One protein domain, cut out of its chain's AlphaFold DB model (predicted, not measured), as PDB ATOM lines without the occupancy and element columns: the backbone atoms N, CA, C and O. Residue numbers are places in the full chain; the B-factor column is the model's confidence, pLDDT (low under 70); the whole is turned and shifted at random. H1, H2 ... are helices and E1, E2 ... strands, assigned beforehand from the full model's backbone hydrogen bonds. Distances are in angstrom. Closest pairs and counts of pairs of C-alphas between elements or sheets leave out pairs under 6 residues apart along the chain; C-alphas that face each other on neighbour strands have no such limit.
ATOM      1  N   LEU A 537       7.114  10.671  72.988       82.29
ATOM      2  CA  LEU A 537       7.908  11.157  71.863       82.29
ATOM      3  C   LEU A 537       9.281  11.630  72.361       82.29
ATOM      4  O   LEU A 537       9.382  12.367  73.342       82.29
ATOM      5  N   ARG A 538      10.346  11.189  71.685       85.69
ATOM      6  CA  ARG A 538      11.735  11.607  71.940       85.69
ATOM      7  C   ARG A 538      12.109  12.771  71.020       85.69
ATOM      8  O   ARG A 538      11.477  12.957  69.984       85.69
ATOM      9  N   ASN A 539      13.153  13.513  71.385       82.90
ATOM     10  CA  ASN A 539      13.656  14.683  70.654       82.90
ATOM     11  C   ASN A 539      12.618  15.809  70.483       82.90
ATOM     12  O   ASN A 539      12.627  16.527  69.486       82.90
ATOM     13  N   ILE A 540      11.728  15.976  71.463       83.95
ATOM     14  CA  ILE A 540      10.777  17.088  71.496       83.95
ATOM     15  C   ILE A 540      11.454  18.295  72.160       83.95
ATOM     16  O   ILE A 540      11.975  18.137  73.269       83.95
ATOM     17  N   PRO A 541      11.434  19.495  71.551       84.08
ATOM     18  CA  PRO A 541      11.949  20.701  72.187       84.08
ATOM     19  C   PRO A 541      11.304  20.937  73.557       84.08
ATOM     20  O   PRO A 541      10.079  20.881  73.710       84.08
ATOM     21  N   CYS A 542      12.117  21.219  74.572       86.38
ATOM     22  CA  CYS A 542      11.654  21.415  75.946       86.38
ATOM     23  C   CYS A 542      10.542  22.482  76.063       86.38
ATOM     24  O   CYS A 542       9.588  22.303  76.824       86.38
ATOM     25  N   GLY A 543      10.601  23.534  75.246       82.02
ATOM     26  CA  GLY A 543       9.602  24.599  75.163       82.02
ATOM     27  C   GLY A 543       8.282  24.237  74.465       82.02
ATOM     28  O   GLY A 543       7.316  24.987  74.594       82.02
ATOM     29  N   SER A 544       8.188  23.105  73.754       82.98
ATOM     30  CA  SER A 544       6.960  22.709  73.048       82.98
ATOM     31  C   SER A 544       5.822  22.368  74.017       82.98
ATOM     32  O   SER A 544       5.984  21.528  74.909       82.98
ATOM     33  N   LYS A 545       4.657  22.983  73.794       80.43
ATOM     34  CA  LYS A 545       3.362  22.645  74.412       80.43
ATOM     35  C   LYS A 545       2.499  21.862  73.404       80.43
ATOM     36  O   LYS A 545       2.808  21.846  72.216       80.43
ATOM     37  N   ASP A 546       1.454  21.192  73.884       81.05
ATOM     38  CA  ASP A 546       0.390  20.554  73.084       81.05
ATOM     39  C   ASP A 546       0.827  19.566  71.984       81.05
ATOM     40  O   ASP A 546       0.247  19.505  70.895       81.05
ATOM     41  N   ILE A 547       1.836  18.736  72.273       82.81
ATOM     42  CA  ILE A 547       2.381  17.775  71.305       82.81
ATOM     43  C   ILE A 547       1.361  16.664  71.001       82.81
ATOM     44  O   ILE A 547       0.972  15.892  71.879       82.81
ATOM     45  N   LYS A 548       0.951  16.539  69.737       84.59
ATOM     46  CA  LYS A 548       0.033  15.493  69.252       84.59
ATOM     47  C   LYS A 548       0.819  14.369  68.576       84.59
ATOM     48  O   LYS A 548       1.780  14.627  67.862       84.59
ATOM     49  N   CYS A 549       0.393  13.121  68.767       85.12
ATOM     50  CA  CYS A 549       0.910  11.981  68.003       85.12
ATOM     51  C   CYS A 549      -0.042  11.596  66.859       85.12
ATOM     52  O   CYS A 549      -1.251  11.794  66.965       85.12
ATOM     53  N   ASN A 550       0.464  10.900  65.841       83.27
ATOM     54  CA  ASN A 550      -0.355  10.451  64.705       83.27
ATOM     55  C   ASN A 550      -1.228   9.206  64.988       83.27
ATOM     56  O   ASN A 550      -1.929   8.744  64.093       83.27
ATOM     57  N   LYS A 551      -1.218   8.651  66.211       81.63
ATOM     58  CA  LYS A 551      -2.130   7.556  66.587       81.63
ATOM     59  C   LYS A 551      -3.574   8.056  66.752       81.63
ATOM     60  O   LYS A 551      -3.805   9.169  67.236       81.63
ATOM     61  N   LEU A 552      -4.532   7.206  66.375       83.14
ATOM     62  CA  LEU A 552      -5.953   7.368  66.704       83.14
ATOM     63  C   LEU A 552      -6.158   7.256  68.220       83.14
ATOM     64  O   LEU A 552      -5.407   6.552  68.893       83.14
ATOM     65  N   CYS A 553      -7.167   7.945  68.752       84.85
ATOM     66  CA  CYS A 553      -7.366   8.033  70.195       84.85
ATOM     67  C   CYS A 553      -7.821   6.707  70.824       84.85
ATOM     68  O   CYS A 553      -7.368   6.365  71.912       84.85
ATOM     69  N   GLY A 554      -8.711   5.957  70.165       81.16
ATOM     70  CA  GLY A 554      -9.122   4.609  70.586       81.16
ATOM     71  C   GLY A 554      -9.966   4.528  71.868       81.16
ATOM     72  O   GLY A 554     -10.623   3.516  72.089       81.16
ATOM     73  N   LYS A 555     -10.012   5.587  72.686       79.84
ATOM     74  CA  LYS A 555     -10.821   5.663  73.912       79.84
ATOM     75  C   LYS A 555     -12.312   5.492  73.594       79.84
ATOM     76  O   LYS A 555     -12.813   6.072  72.626       79.84
ATOM     77  N   THR A 556     -13.009   4.696  74.399       79.63
ATOM     78  CA  THR A 556     -14.438   4.386  74.239       79.63
ATOM     79  C   THR A 556     -15.289   5.647  74.381       79.63
ATOM     80  O   THR A 556     -15.081   6.437  75.302       79.63
ATOM     81  N   ARG A 557     -16.246   5.845  73.470       76.15
ATOM     82  CA  ARG A 557     -17.184   6.981  73.495       76.15
ATOM     83  C   ARG A 557     -18.381   6.672  74.395       76.15
ATOM     84  O   ARG A 557     -18.674   5.507  74.662       76.15
ATOM     85  N   GLN A 558     -19.131   7.695  74.801       74.18
ATOM     86  CA  GLN A 558     -20.281   7.565  75.714       74.18
ATOM     87  C   GLN A 558     -21.414   6.633  75.227       74.18
ATOM     88  O   GLN A 558     -22.234   6.196  76.032       74.18
ATOM     89  N   CYS A 559     -21.461   6.266  73.940       74.96
ATOM     90  CA  CYS A 559     -22.400   5.257  73.438       74.96
ATOM     91  C   CYS A 559     -22.055   3.812  73.863       74.96
ATOM     92  O   CYS A 559     -22.878   2.917  73.683       74.96
ATOM     93  N   GLY A 560     -20.844   3.559  74.378       74.47
ATOM     94  CA  GLY A 560     -20.361   2.246  74.828       74.47
ATOM     95  C   GLY A 560     -19.997   1.250  73.717       74.47
ATOM     96  O   GLY A 560     -19.227   0.331  73.969       74.47
ATOM     97  N   LEU A 561     -20.505   1.438  72.494       74.86
ATOM     98  CA  LEU A 561     -20.303   0.524  71.358       74.86
ATOM     99  C   LEU A 561     -19.195   0.960  70.386       74.86
ATOM    100  O   LEU A 561     -18.730   0.148  69.591       74.86
ATOM    101  N   HIS A 562     -18.772   2.227  70.420       78.22
ATOM    102  CA  HIS A 562     -17.836   2.790  69.443       78.22
ATOM    103  C   HIS A 562     -16.627   3.472  70.101       78.22
ATOM    104  O   HIS A 562     -16.746   4.153  71.122       78.22
ATOM    105  N   ALA A 563     -15.458   3.330  69.473       84.87
ATOM    106  CA  ALA A 563     -14.205   3.963  69.881       84.87
ATOM    107  C   ALA A 563     -13.991   5.326  69.196       84.87
ATOM    108  O   ALA A 563     -14.496   5.592  68.101       84.87
ATOM    109  N   CYS A 564     -13.214   6.216  69.820       81.71
ATOM    110  CA  CYS A 564     -12.882   7.512  69.239       81.71
ATOM    111  C   CYS A 564     -11.935   7.362  68.033       81.71
ATOM    112  O   CYS A 564     -10.726   7.178  68.186       81.71
ATOM    113  N   GLY A 565     -12.491   7.505  66.825       79.17
ATOM    114  CA  GLY A 565     -11.755   7.498  65.553       79.17
ATOM    115  C   GLY A 565     -11.038   8.810  65.199       79.17
ATOM    116  O   GLY A 565     -10.607   8.971  64.063       79.17
ATOM    117  N   ARG A 566     -10.930   9.770  66.127       77.55
ATOM    118  CA  ARG A 566     -10.147  11.003  65.926       77.55
ATOM    119  C   ARG A 566      -8.656  10.723  66.162       77.55
ATOM    120  O   ARG A 566      -8.305   9.913  67.020       77.55
ATOM    121  N   THR A 567      -7.776  11.418  65.442       82.41
ATOM    122  CA  THR A 567      -6.343  11.502  65.781       82.41
ATOM    123  C   THR A 567      -6.145  12.211  67.127       82.41
ATOM    124  O   THR A 567      -7.084  12.792  67.674       82.41
ATOM    125  N   CYS A 568      -4.938  12.134  67.695       85.79
ATOM    126  CA  CYS A 568      -4.633  12.645  69.034       85.79
ATOM    127  C   CYS A 568      -5.145  14.078  69.287       85.79
ATOM    128  O   CYS A 568      -4.660  15.048  68.704       85.79
ATOM    129  N   HIS A 569      -6.098  14.196  70.211       83.73
ATOM    130  CA  HIS A 569      -6.773  15.433  70.603       83.73
ATOM    131  C   HIS A 569      -6.724  15.599  72.134       83.73
ATOM    132  O   HIS A 569      -6.468  14.624  72.845       83.73
ATOM    133  N   LEU A 570      -6.977  16.810  72.649       81.01
ATOM    134  CA  LEU A 570      -7.187  17.004  74.090       81.01
ATOM    135  C   LEU A 570      -8.443  16.230  74.533       81.01
ATOM    136  O   LEU A 570      -9.454  16.319  73.833       81.01
ATOM    137  N   PRO A 571      -8.427  15.503  75.663       73.14
ATOM    138  CA  PRO A 571      -9.647  14.966  76.268       73.14
ATOM    139  C   PRO A 571     -10.674  16.083  76.556       73.14
ATOM    140  O   PRO A 571     -10.250  17.193  76.879       73.14
ATOM    141  N   HIS A 599     -25.388  -7.890  54.886       83.82
ATOM    142  CA  HIS A 599     -24.887  -6.516  54.928       83.82
ATOM    143  C   HIS A 599     -24.993  -5.944  56.349       83.82
ATOM    144  O   HIS A 599     -25.680  -6.498  57.209       83.82
ATOM    145  N   THR A 600     -24.309  -4.832  56.612       85.89
ATOM    146  CA  THR A 600     -24.318  -4.146  57.912       85.89
ATOM    147  C   THR A 600     -25.320  -2.990  57.945       85.89
ATOM    148  O   THR A 600     -25.743  -2.462  56.914       85.89
ATOM    149  N   CYS A 601     -25.742  -2.598  59.145       82.91
ATOM    150  CA  CYS A 601     -26.657  -1.489  59.355       82.91
ATOM    151  C   CYS A 601     -25.938  -0.145  59.171       82.91
ATOM    152  O   CYS A 601     -25.036   0.214  59.933       82.91
ATOM    153  N   THR A 602     -26.377   0.616  58.169       82.48
ATOM    154  CA  THR A 602     -25.866   1.952  57.829       82.48
ATOM    155  C   THR A 602     -26.570   3.092  58.573       82.48
ATOM    156  O   THR A 602     -26.225   4.254  58.370       82.48
ATOM    157  N   ALA A 603     -27.533   2.790  59.452       78.35
ATOM    158  CA  ALA A 603     -28.176   3.789  60.305       78.35
ATOM    159  C   ALA A 603     -27.171   4.398  61.311       78.35
ATOM    160  O   ALA A 603     -26.218   3.719  61.708       78.35
ATOM    161  N   PRO A 604     -27.364   5.656  61.758       81.30
ATOM    162  CA  PRO A 604     -26.567   6.230  62.841       81.30
ATOM    163  C   PRO A 604     -26.719   5.412  64.133       81.30
ATOM    164  O   PRO A 604     -27.761   4.806  64.373       81.30
ATOM    165  N   CYS A 605     -25.672   5.398  64.964       83.87
ATOM    166  CA  CYS A 605     -25.581   4.620  66.201       83.87
ATOM    167  C   CYS A 605     -26.862   4.724  67.042       83.87
ATOM    168  O   CYS A 605     -27.212   5.810  67.506       83.87
ATOM    169  N   HIS A 606     -27.531   3.596  67.261       81.76
ATOM    170  CA  HIS A 606     -28.790   3.511  67.994       81.76
ATOM    171  C   HIS A 606     -28.622   2.555  69.196       81.76
ATOM    172  O   HIS A 606     -29.121   1.431  69.184       81.76
ATOM    173  N   PRO A 607     -27.874   2.960  70.247       72.47
ATOM    174  CA  PRO A 607     -27.334   2.052  71.271       72.47
ATOM    175  C   PRO A 607     -28.381   1.398  72.194       72.47
ATOM    176  O   PRO A 607     -28.002   0.634  73.080       72.47
ATOM    177  N   SER A 608     -29.668   1.695  71.991       75.46
ATOM    178  CA  SER A 608     -30.792   1.263  72.834       75.46
ATOM    179  C   SER A 608     -31.929   0.592  72.047       75.46
ATOM    180  O   SER A 608     -32.921   0.196  72.648       75.46
ATOM    181  N   THR A 609     -31.830   0.479  70.715       77.54
ATOM    182  CA  THR A 609     -32.902  -0.059  69.852       77.54
ATOM    183  C   THR A 609     -32.346  -1.025  68.799       77.54
ATOM    184  O   THR A 609     -31.195  -0.870  68.381       77.54
ATOM    185  N   PRO A 610     -33.131  -2.015  68.327       79.59
ATOM    186  CA  PRO A 610     -32.726  -2.878  67.216       79.59
ATOM    187  C   PRO A 610     -32.558  -2.089  65.906       79.59
ATOM    188  O   PRO A 610     -33.098  -0.993  65.748       79.59
ATOM    189  N   CYS A 611     -31.807  -2.654  64.956       81.60
ATOM    190  CA  CYS A 611     -31.611  -2.061  63.631       81.60
ATOM    191  C   CYS A 611     -32.944  -1.893  62.879       81.60
ATOM    192  O   CYS A 611     -33.727  -2.844  62.851       81.60
ATOM    193  N   PRO A 612     -33.187  -0.746  62.214       78.97
ATOM    194  CA  PRO A 612     -34.422  -0.519  61.471       78.97
ATOM    195  C   PRO A 612     -34.543  -1.433  60.240       78.97
ATOM    196  O   PRO A 612     -33.593  -1.625  59.465       78.97
ATOM    197  N   ASP A 613     -35.746  -1.976  60.053       75.76
ATOM    198  CA  ASP A 613     -36.102  -2.886  58.961       75.76
ATOM    199  C   ASP A 613     -36.472  -2.110  57.684       75.76
ATOM    200  O   ASP A 613     -37.631  -1.856  57.357       75.76
ATOM    201  N   THR A 614     -35.437  -1.637  56.993       76.65
ATOM    202  CA  THR A 614     -35.536  -0.925  55.710       76.65
ATOM    203  C   THR A 614     -35.024  -1.771  54.540       76.65
ATOM    204  O   THR A 614     -34.116  -2.584  54.713       76.65
ATOM    205  N   ARG A 615     -35.481  -1.523  53.308       79.10
ATOM    206  CA  ARG A 615     -34.932  -2.177  52.100       79.10
ATOM    207  C   ARG A 615     -33.409  -2.054  51.995       79.10
ATOM    208  O   ARG A 615     -32.839  -0.981  52.219       79.10
ATOM    209  N   CYS A 616     -32.727  -3.152  51.674       83.26
ATOM    210  CA  CYS A 616     -31.272  -3.173  51.573       83.26
ATOM    211  C   CYS A 616     -30.770  -2.520  50.276       83.26
ATOM    212  O   CYS A 616     -30.656  -3.166  49.236       83.26
ATOM    213  N   LYS A 617     -30.366  -1.251  50.379       81.26
ATOM    214  CA  LYS A 617     -29.770  -0.456  49.287       81.26
ATOM    215  C   LYS A 617     -28.290  -0.766  48.998       81.26
ATOM    216  O   LYS A 617     -27.656  -0.026  48.254       81.26
ATOM    217  N   PHE A 618     -27.717  -1.812  49.599       82.35
ATOM    218  CA  PHE A 618     -26.340  -2.225  49.301       82.35
ATOM    219  C   PHE A 618     -26.257  -2.720  47.844       82.35
ATOM    220  O   PHE A 618     -27.075  -3.572  47.483       82.35
ATOM    221  N   PRO A 619     -25.332  -2.206  47.011       85.87
ATOM    222  CA  PRO A 619     -25.195  -2.638  45.626       85.87
ATOM    223  C   PRO A 619     -24.604  -4.050  45.571       85.87
ATOM    224  O   PRO A 619     -23.540  -4.316  46.126       85.87
ATOM    225  N   VAL A 620     -25.306  -4.952  44.896       84.17
ATOM    226  CA  VAL A 620     -24.895  -6.332  44.643       84.17
ATOM    227  C   VAL A 620     -24.750  -6.498  43.137       84.17
ATOM    228  O   VAL A 620     -25.684  -6.239  42.380       84.17
ATOM    229  N   THR A 621     -23.570  -6.920  42.695       88.16
ATOM    230  CA  THR A 621     -23.314  -7.186  41.281       88.16
ATOM    231  C   THR A 621     -23.941  -8.523  40.888       88.16
ATOM    232  O   THR A 621     -23.475  -9.580  41.313       88.16
ATOM    233  N   ILE A 622     -24.990  -8.482  40.068       87.47
ATOM    234  CA  ILE A 622     -25.552  -9.666  39.412       87.47
ATOM    235  C   ILE A 622     -24.845  -9.891  38.077       87.47
ATOM    236  O   ILE A 622     -24.470  -8.942  37.389       87.47
ATOM    237  N   THR A 623     -24.640 -11.152  37.702       87.35
ATOM    238  CA  THR A 623     -23.862 -11.516  36.510       87.35
ATOM    239  C   THR A 623     -24.628 -12.479  35.602       87.35
ATOM    240  O   THR A 623     -25.564 -13.160  36.037       87.35
ATOM    241  N   CYS A 624     -24.249 -12.542  34.323       88.44
ATOM    242  CA  CYS A 624     -24.621 -13.670  33.467       88.44
ATOM    243  C   CYS A 624     -23.955 -14.960  33.970       88.44
ATOM    244  O   CYS A 624     -22.902 -14.919  34.610       88.44
ATOM    245  N   SER A 625     -24.471 -16.121  33.559       83.33
ATOM    246  CA  SER A 625     -23.778 -17.409  33.757       83.33
ATOM    247  C   SER A 625     -22.372 -17.460  33.136       83.33
ATOM    248  O   SER A 625     -21.566 -18.296  33.522       83.33
ATOM    249  N   CYS A 626     -22.072 -16.548  32.210       81.76
ATOM    250  CA  CYS A 626     -20.806 -16.402  31.496       81.76
ATOM    251  C   CYS A 626     -19.759 -15.467  32.137       81.76
ATOM    252  O   CYS A 626     -18.679 -15.296  31.580       81.76
ATOM    253  N   GLY A 627     -20.090 -14.749  33.214       81.79
ATOM    254  CA  GLY A 627     -19.262 -13.666  33.771       81.79
ATOM    255  C   GLY A 627     -19.098 -12.386  32.919       81.79
ATOM    256  O   GLY A 627     -18.800 -11.346  33.493       81.79
ATOM    257  N   ARG A 628     -19.316 -12.405  31.591       82.01
ATOM    258  CA  ARG A 628     -19.132 -11.233  30.699       82.01
ATOM    259  C   ARG A 628     -20.031 -10.033  31.032       82.01
ATOM    260  O   ARG A 628     -19.579  -8.897  30.932       82.01
ATOM    261  N   ILE A 629     -21.311 -10.267  31.314       82.54
ATOM    262  CA  ILE A 629     -22.285  -9.204  31.598       82.54
ATOM    263  C   ILE A 629     -22.466  -9.138  33.108       82.54
ATOM    264  O   ILE A 629     -22.826 -10.140  33.729       82.54
ATOM    265  N   THR A 630     -22.228  -7.964  33.679       86.95
ATOM    266  CA  THR A 630     -22.335  -7.688  35.112       86.95
ATOM    267  C   THR A 630     -23.092  -6.382  35.305       86.95
ATOM    268  O   THR A 630     -22.762  -5.412  34.627       86.95
ATOM    269  N   GLU A 631     -24.054  -6.326  36.222       84.94
ATOM    270  CA  GLU A 631     -24.725  -5.071  36.582       84.94
ATOM    271  C   GLU A 631     -24.980  -4.982  38.093       84.94
ATOM    272  O   GLU A 631     -25.245  -5.980  38.762       84.94
ATOM    273  N   ASN A 632     -24.878  -3.774  38.641       88.07
ATOM    274  CA  ASN A 632     -25.069  -3.462  40.047       88.07
ATOM    275  C   ASN A 632     -26.539  -3.141  40.335       88.07
ATOM    276  O   ASN A 632     -27.027  -2.051  40.042       88.07
ATOM    277  N   VAL A 633     -27.229  -4.072  40.987       84.01
ATOM    278  CA  VAL A 633     -28.604  -3.891  41.473       84.01
ATOM    279  C   VAL A 633     -28.607  -3.750  42.997       84.01
ATOM    280  O   VAL A 633     -27.711  -4.273  43.660       84.01
ATOM    281  N   PRO A 634     -29.582  -3.066  43.618       85.47
ATOM    282  CA  PRO A 634     -29.725  -3.133  45.067       85.47
ATOM    283  C   PRO A 634     -29.992  -4.579  45.504       85.47
ATOM    284  O   PRO A 634     -30.721  -5.321  44.844       85.47
ATOM    285  N   CYS A 635     -29.438  -4.972  46.653       84.96
ATOM    286  CA  CYS A 635     -29.743  -6.256  47.285       84.96
ATOM    287  C   CYS A 635     -31.257  -6.458  47.449       84.96
ATOM    288  O   CYS A 635     -31.735  -7.575  47.282       84.96
ATOM    289  N   ASP A 636     -31.970  -5.387  47.811       78.95
ATOM    290  CA  ASP A 636     -33.431  -5.286  47.936       78.95
ATOM    291  C   ASP A 636     -34.093  -6.343  48.847       78.95
ATOM    292  O   ASP A 636     -35.267  -6.670  48.721       78.95
ATOM    293  N   ALA A 637     -33.315  -6.869  49.797       79.70
ATOM    294  CA  ALA A 637     -33.789  -7.699  50.901       79.70
ATOM    295  C   ALA A 637     -34.187  -6.838  52.116       79.70
ATOM    296  O   ALA A 637     -33.548  -5.811  52.384       79.70
ATOM    297  N   GLY A 638     -35.197  -7.288  52.866       71.08
ATOM    298  CA  GLY A 638     -35.848  -6.527  53.942       71.08
ATOM    299  C   GLY A 638     -36.872  -5.518  53.403       71.08
ATOM    300  O   GLY A 638     -36.715  -5.002  52.295       71.08
ATOM    301  N   GLY A 639     -37.917  -5.231  54.178       68.56
ATOM    302  CA  GLY A 639     -39.051  -4.397  53.759       68.56
ATOM    303  C   GLY A 639     -40.405  -5.008  54.132       68.56
ATOM    304  O   GLY A 639     -40.677  -6.171  53.840       68.56
ATOM    305  N   SER A 640     -41.262  -4.214  54.777       60.54
ATOM    306  CA  SER A 640     -42.579  -4.658  55.248       60.54
ATOM    307  C   SER A 640     -43.591  -4.794  54.104       60.54
ATOM    308  O   SER A 640     -43.692  -3.919  53.248       60.54
ATOM    309  N   CYS A 641     -44.410  -5.849  54.142       56.34
ATOM    310  CA  CYS A 641     -45.425  -6.196  53.133       56.34
ATOM    311  C   CYS A 641     -46.599  -5.187  53.019       56.34
ATOM    312  O   CYS A 641     -47.546  -5.415  52.270       56.34
ATOM    313  N   ALA A 642     -46.569  -4.079  53.762       56.61
ATOM    314  CA  ALA A 642     -47.683  -3.142  53.911       56.61
ATOM    315  C   ALA A 642     -47.873  -2.144  52.745       56.61
ATOM    316  O   ALA A 642     -48.778  -1.320  52.821       56.61
ATOM    317  N   ASN A 643     -47.031  -2.162  51.702       55.96
ATOM    318  CA  ASN A 643     -47.025  -1.110  50.672       55.96
ATOM    319  C   ASN A 643     -46.782  -1.664  49.249       55.96
ATOM    320  O   ASN A 643     -45.741  -1.426  48.639       55.96
ATOM    321  N   TYR A 644     -47.729  -2.455  48.734       55.98
ATOM    322  CA  TYR A 644     -47.548  -3.274  47.524       55.98
ATOM    323  C   TYR A 644     -47.293  -2.482  46.222       55.98
ATOM    324  O   TYR A 644     -46.529  -2.956  45.378       55.98
ATOM    325  N   ASP A 645     -47.870  -1.287  46.056       59.14
ATOM    326  CA  ASP A 645     -47.771  -0.520  44.801       59.14
ATOM    327  C   ASP A 645     -46.386   0.112  44.587       59.14
ATOM    328  O   ASP A 645     -45.710  -0.176  43.595       59.14
ATOM    329  N   ALA A 646     -45.918   0.941  45.527       61.91
ATOM    330  CA  ALA A 646     -44.644   1.659  45.384       61.91
ATOM    331  C   ALA A 646     -43.445   0.701  45.244       61.91
ATOM    332  O   ALA A 646     -42.528   0.931  44.449       61.91
ATOM    333  N   ASP A 647     -43.490  -0.401  45.988       61.77
ATOM    334  CA  ASP A 647     -42.456  -1.428  46.037       61.77
ATOM    335  C   ASP A 647     -42.341  -2.231  44.731       61.77
ATOM    336  O   ASP A 647     -41.236  -2.613  44.335       61.77
ATOM    337  N   THR A 648     -43.465  -2.463  44.047       67.98
ATOM    338  CA  THR A 648     -43.504  -3.181  42.763       67.98
ATOM    339  C   THR A 648     -43.072  -2.274  41.609       67.98
ATOM    340  O   THR A 648     -42.319  -2.705  40.734       67.98
ATOM    341  N   VAL A 649     -43.453  -0.991  41.643       73.14
ATOM    342  CA  VAL A 649     -43.009   0.018  40.663       73.14
ATOM    343  C   VAL A 649     -41.492   0.232  40.722       73.14
ATOM    344  O   VAL A 649     -40.844   0.323  39.677       73.14
ATOM    345  N   HIS A 650     -40.893   0.270  41.919       71.04
ATOM    346  CA  HIS A 650     -39.443   0.446  42.051       71.04
ATOM    347  C   HIS A 650     -38.662  -0.761  41.504       71.04
ATOM    348  O   HIS A 650     -37.696  -0.581  40.765       71.04
ATOM    349  N   GLU A 651     -39.117  -1.987  41.791       75.45
ATOM    350  CA  GLU A 651     -38.520  -3.215  41.250       75.45
ATOM    351  C   GLU A 651     -38.639  -3.272  39.713       75.45
ATOM    352  O   GLU A 651     -37.645  -3.515  39.023       75.45
ATOM    353  N   ALA A 652     -39.817  -2.958  39.159       76.14
ATOM    354  CA  ALA A 652     -40.047  -2.915  37.714       76.14
ATOM    355  C   ALA A 652     -39.161  -1.875  37.000       76.14
ATOM    356  O   ALA A 652     -38.595  -2.167  35.945       76.14
ATOM    357  N   SER A 653     -38.976  -0.690  37.594       80.82
ATOM    358  CA  SER A 653     -38.137   0.377  37.028       80.82
ATOM    359  C   SER A 653     -36.642   0.025  37.006       80.82
ATOM    360  O   SER A 653     -35.906   0.527  36.155       80.82
ATOM    361  N   ILE A 654     -36.179  -0.853  37.905       79.29
ATOM    362  CA  ILE A 654     -34.809  -1.387  37.855       79.29
ATOM    363  C   ILE A 654     -34.711  -2.481  36.785       79.29
ATOM    364  O   ILE A 654     -33.784  -2.455  35.981       79.29
ATOM    365  N   ILE A 655     -35.681  -3.402  36.717       81.44
ATOM    366  CA  ILE A 655     -35.686  -4.494  35.725       81.44
ATOM    367  C   ILE A 655     -35.716  -3.951  34.287       81.44
ATOM    368  O   ILE A 655     -34.972  -4.444  33.445       81.44
ATOM    369  N   GLN A 656     -36.494  -2.896  34.013       80.82
ATOM    370  CA  GLN A 656     -36.534  -2.231  32.699       80.82
ATOM    371  C   GLN A 656     -35.211  -1.565  32.281       80.82
ATOM    372  O   GLN A 656     -35.045  -1.244  31.107       80.82
ATOM    373  N   LYS A 657     -34.275  -1.339  33.213       81.41
ATOM    374  CA  LYS A 657     -32.954  -0.750  32.932       81.41
ATOM    375  C   LYS A 657     -31.847  -1.788  32.749       81.41
ATOM    376  O   LYS A 657     -30.728  -1.407  32.419       81.41
ATOM    377  N   LEU A 658     -32.125  -3.075  32.969       80.38
ATOM    378  CA  LEU A 658     -31.115  -4.119  32.813       80.38
ATOM    379  C   LEU A 658     -30.779  -4.338  31.327       80.38
ATOM    380  O   LEU A 658     -31.690  -4.424  30.504       80.38
ATOM    381  N   PRO A 659     -29.490  -4.489  30.965       76.41
ATOM    382  CA  PRO A 659     -29.065  -4.623  29.567       76.41
ATOM    383  C   PRO A 659     -29.497  -5.945  28.914       76.41
ATOM    384  O   PRO A 659     -29.455  -6.073  27.693       76.41
ATOM    385  N   VAL A 660     -29.888  -6.941  29.717       79.86
ATOM    386  CA  VAL A 660     -30.489  -8.205  29.278       79.86
ATOM    387  C   VAL A 660     -31.529  -8.625  30.319       79.86
ATOM    388  O   VAL A 660     -31.373  -8.326  31.505       79.86
ATOM    389  N   LEU A 661     -32.567  -9.347  29.890       81.41
ATOM    390  CA  LEU A 661     -33.555  -9.949  30.785       81.41
ATOM    391  C   LEU A 661     -32.895 -10.828  31.863       81.41
ATOM    392  O   LEU A 661     -31.835 -11.431  31.663       81.41
ATOM    393  N   LEU A 662     -33.562 -10.920  33.011       81.65
ATOM    394  CA  LEU A 662     -33.206 -11.847  34.081       81.65
ATOM    395  C   LEU A 662     -33.610 -13.276  33.697       81.65
ATOM    396  O   LEU A 662     -34.635 -13.485  33.052       81.65
ATOM    397  N   GLN A 663     -32.830 -14.266  34.136       78.54
ATOM    398  CA  GLN A 663     -33.211 -15.671  33.993       78.54
ATOM    399  C   GLN A 663     -34.536 -15.944  34.738       78.54
ATOM    400  O   GLN A 663     -34.689 -15.470  35.871       78.54
ATOM    401  N   VAL A 672     -37.843 -14.042  45.469       74.50
ATOM    402  CA  VAL A 672     -36.371 -13.964  45.418       74.50
ATOM    403  C   VAL A 672     -35.953 -12.499  45.230       74.50
ATOM    404  O   VAL A 672     -36.373 -11.899  44.235       74.50
ATOM    405  N   PRO A 673     -35.150 -11.906  46.134       77.36
ATOM    406  CA  PRO A 673     -34.754 -10.500  46.051       77.36
ATOM    407  C   PRO A 673     -33.837 -10.237  44.849       77.36
ATOM    408  O   PRO A 673     -33.144 -11.135  44.366       77.36
ATOM    409  N   LEU A 674     -33.835  -8.997  44.350       81.67
ATOM    410  CA  LEU A 674     -33.236  -8.655  43.055       81.67
ATOM    411  C   LEU A 674     -31.737  -8.997  42.973       81.67
ATOM    412  O   LEU A 674     -31.306  -9.595  41.989       81.67
ATOM    413  N   GLY A 675     -30.974  -8.733  44.039       80.24
ATOM    414  CA  GLY A 675     -29.545  -9.066  44.136       80.24
ATOM    415  C   GLY A 675     -29.199 -10.562  44.187       80.24
ATOM    416  O   GLY A 675     -28.025 -10.898  44.291       80.24
ATOM    417  N   GLN A 676     -30.184 -11.469  44.140       81.49
ATOM    418  CA  GLN A 676     -29.970 -12.924  44.038       81.49
ATOM    419  C   GLN A 676     -30.345 -13.500  42.659       81.49
ATOM    420  O   GLN A 676     -30.189 -14.701  42.432       81.49
ATOM    421  N   ARG A 677     -30.844 -12.674  41.728       83.90
ATOM    422  CA  ARG A 677     -31.204 -13.099  40.364       83.90
ATOM    423  C   ARG A 677     -29.979 -13.047  39.434       83.90
ATOM    424  O   ARG A 677     -28.996 -12.377  39.730       83.90
ATOM    425  N   LYS A 678     -30.026 -13.763  38.306       84.58
ATOM    426  CA  LYS A 678     -28.946 -13.815  37.299       84.58
ATOM    427  C   LYS A 678     -29.394 -13.195  35.979       84.58
ATOM    428  O   LYS A 678     -30.564 -13.309  35.617       84.58
ATOM    429  N   LEU A 679     -28.465 -12.581  35.251       86.09
ATOM    430  CA  LEU A 679     -28.705 -12.054  33.902       86.09
ATOM    431  C   LEU A 679     -28.676 -13.196  32.870       86.09
ATOM    432  O   LEU A 679     -27.951 -14.179  33.041       86.09
ATOM    433  N   MET A 680     -29.427 -13.074  31.777       86.07
ATOM    434  CA  MET A 680     -29.273 -13.971  30.626       86.07
ATOM    435  C   MET A 680     -28.005 -13.632  29.820       86.07
ATOM    436  O   MET A 680     -27.556 -12.487  29.773       86.07
ATOM    437  N   CYS A 681     -27.417 -14.636  29.168       83.99
ATOM    438  CA  CYS A 681     -26.347 -14.436  28.189       83.99
ATOM    439  C   CYS A 681     -26.912 -13.912  26.861       83.99
ATOM    440  O   CYS A 681     -27.958 -14.379  26.419       83.99
ATOM    441  N   ASN A 682     -26.190 -13.005  26.197       85.30
ATOM    442  CA  ASN A 682     -26.451 -12.630  24.802       85.30
ATOM    443  C   ASN A 682     -25.533 -13.409  23.832       85.30
ATOM    444  O   ASN A 682     -24.580 -14.063  24.268       85.30
ATOM    445  N   ASP A 683     -25.769 -13.317  22.518       85.13
ATOM    446  CA  ASP A 683     -24.959 -13.991  21.476       85.13
ATOM    447  C   ASP A 683     -23.459 -13.701  21.596       85.13
ATOM    448  O   ASP A 683     -22.588 -14.506  21.266       85.13
ATOM    449  N   ASP A 684     -23.157 -12.511  22.093       85.15
ATOM    450  CA  ASP A 684     -21.822 -11.974  22.268       85.15
ATOM    451  C   ASP A 684     -21.076 -12.643  23.445       85.15
ATOM    452  O   ASP A 684     -19.843 -12.717  23.454       85.15
ATOM    453  N   CYS A 685     -21.811 -13.224  24.395       85.30
ATOM    454  CA  CYS A 685     -21.284 -14.154  25.394       85.30
ATOM    455  C   CYS A 685     -20.937 -15.506  24.761       85.30
ATOM    456  O   CYS A 685     -19.858 -16.035  25.016       85.30
ATOM    457  N   ALA A 686     -21.795 -16.033  23.880       82.23
ATOM    458  CA  ALA A 686     -21.534 -17.290  23.172       82.23
ATOM    459  C   ALA A 686     -20.314 -17.189  22.232       82.23
ATOM    460  O   ALA A 686     -19.541 -18.139  22.108       82.23
ATOM    461  N   LYS A 687     -20.080 -16.022  21.611       83.93
ATOM    462  CA  LYS A 687     -18.840 -15.736  20.861       83.93
ATOM    463  C   LYS A 687     -17.600 -15.744  21.761       83.93
ATOM    464  O   LYS A 687     -16.563 -16.254  21.342       83.93
ATOM    465  N   LEU A 688     -17.688 -15.168  22.962       80.36
ATOM    466  CA  LEU A 688     -16.560 -15.111  23.896       80.36
ATOM    467  C   LEU A 688     -16.226 -16.500  24.452       80.36
ATOM    468  O   LEU A 688     -15.052 -16.853  24.488       80.36
ATOM    469  N   GLU A 689     -17.234 -17.312  24.771       82.41
ATOM    470  CA  GLU A 689     -17.026 -18.694  25.213       82.41
ATOM    471  C   GLU A 689     -16.357 -19.537  24.118       82.41
ATOM    472  O   GLU A 689     -15.346 -20.182  24.373       82.41
ATOM    473  N   ARG A 690     -16.810 -19.432  22.856       82.28
ATOM    474  CA  ARG A 690     -16.124 -20.072  21.715       82.28
ATOM    475  C   ARG A 690     -14.667 -19.620  21.580       82.28
ATOM    476  O   ARG A 690     -13.798 -20.456  21.367       82.28
ATOM    477  N   LYS A 691     -14.377 -18.319  21.722       79.60
ATOM    478  CA  LYS A 691     -12.993 -17.808  21.698       79.60
ATOM    479  C   LYS A 691     -12.157 -18.329  22.867       79.60
ATOM    480  O   LYS A 691     -10.978 -18.592  22.667       79.60
ATOM    481  N   ARG A 692     -12.746 -18.480  24.055       78.84
ATOM    482  CA  ARG A 692     -12.068 -19.010  25.243       78.84
ATOM    483  C   ARG A 692     -11.727 -20.489  25.079       78.84
ATOM    484  O   ARG A 692     -10.575 -20.847  25.268       78.84
ATOM    485  N   VAL A 693     -12.692 -21.302  24.647       82.64
ATOM    486  CA  VAL A 693     -12.489 -22.730  24.343       82.64
ATOM    487  C   VAL A 693     -11.410 -22.916  23.271       82.64
ATOM    488  O   VAL A 693     -10.557 -23.784  23.414       82.64
ATOM    489  N   LEU A 694     -11.390 -22.072  22.233       81.10
ATOM    490  CA  LEU A 694     -10.317 -22.084  21.232       81.10
ATOM    491  C   LEU A 694      -8.959 -21.650  21.815       81.10
ATOM    492  O   LEU A 694      -7.949 -22.260  21.492       81.10
ATOM    493  N   ALA A 695      -8.910 -20.623  22.667       72.42
ATOM    494  CA  ALA A 695      -7.658 -20.149  23.262       72.42
ATOM    495  C   ALA A 695      -7.023 -21.176  24.218       72.42
ATOM    496  O   ALA A 695      -5.815 -21.390  24.131       72.42
ATOM    497  N   ASP A 696      -7.829 -21.840  25.059       78.84
ATOM    498  CA  ASP A 696      -7.388 -22.965  25.901       78.84
ATOM    499  C   ASP A 696      -6.874 -24.125  25.030       78.84
ATOM    500  O   ASP A 696      -5.796 -24.654  25.284       78.84
ATOM    501  N   ALA A 697      -7.596 -24.483  23.959       78.98
ATOM    502  CA  ALA A 697      -7.233 -25.600  23.080       78.98
ATOM    503  C   ALA A 697      -5.924 -25.401  22.285       78.98
ATOM    504  O   ALA A 697      -5.359 -26.382  21.806       78.98
TER     505      ALA A 697
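AT A GLANCE: This is residues 537 to 571, 599 to 663 and 672 to 697 of the 1043 residues of an uncharacterized protein of Glycine max (UniProt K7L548). With little regular structure, this is a flat, drawn-out run of loops: the small hairpin E2 and E3 is nearest the mean of the C-alphas, E1 and H2 are farthest from it, and residues 690 to 697 of H2 stick out. The printed part has 126 residues, 42 of them in E1, E2, E3, H1 and H2, in that order; the class is mixed. It is extended, with a radius of gyration of the C-alphas of 25.3 A and spans of 74 by 52 by 20 A.

HOW THE PARTS SIT: E2, residues 619 to 623, and E3, residues 630 to 634, form an antiparallel hairpin at 144 degrees; N 620 and O 633 are within hydrogen-bond range at 2.8 A. The closest C-alphas of E3 and H1, residues 644 to 655, are those of Val 633 and Ile 654, 7.6 A apart. H2, residues 683 to 697, is apart from E2, E3 and H1. E1, residues 537 to 541, pairs with no named strand and is apart from the other four. In H1 and H2 every O i to N i+4 pair is within hydrogen-bond range.

IN THESE COORDINATES: H2 measures 21.2 A and H1 16.8 A. E1 begins at C-alpha 537 (7.908, 11.157, 71.863); H2 ends at C-alpha 697 (-7.233, -25.600, 23.080).

THE WHOLE: Cuts leave C-alphas 571 and 599 33.9 A apart, and 663 and 672 12.0 A. Residues 639 to 648 have pLDDT under 70.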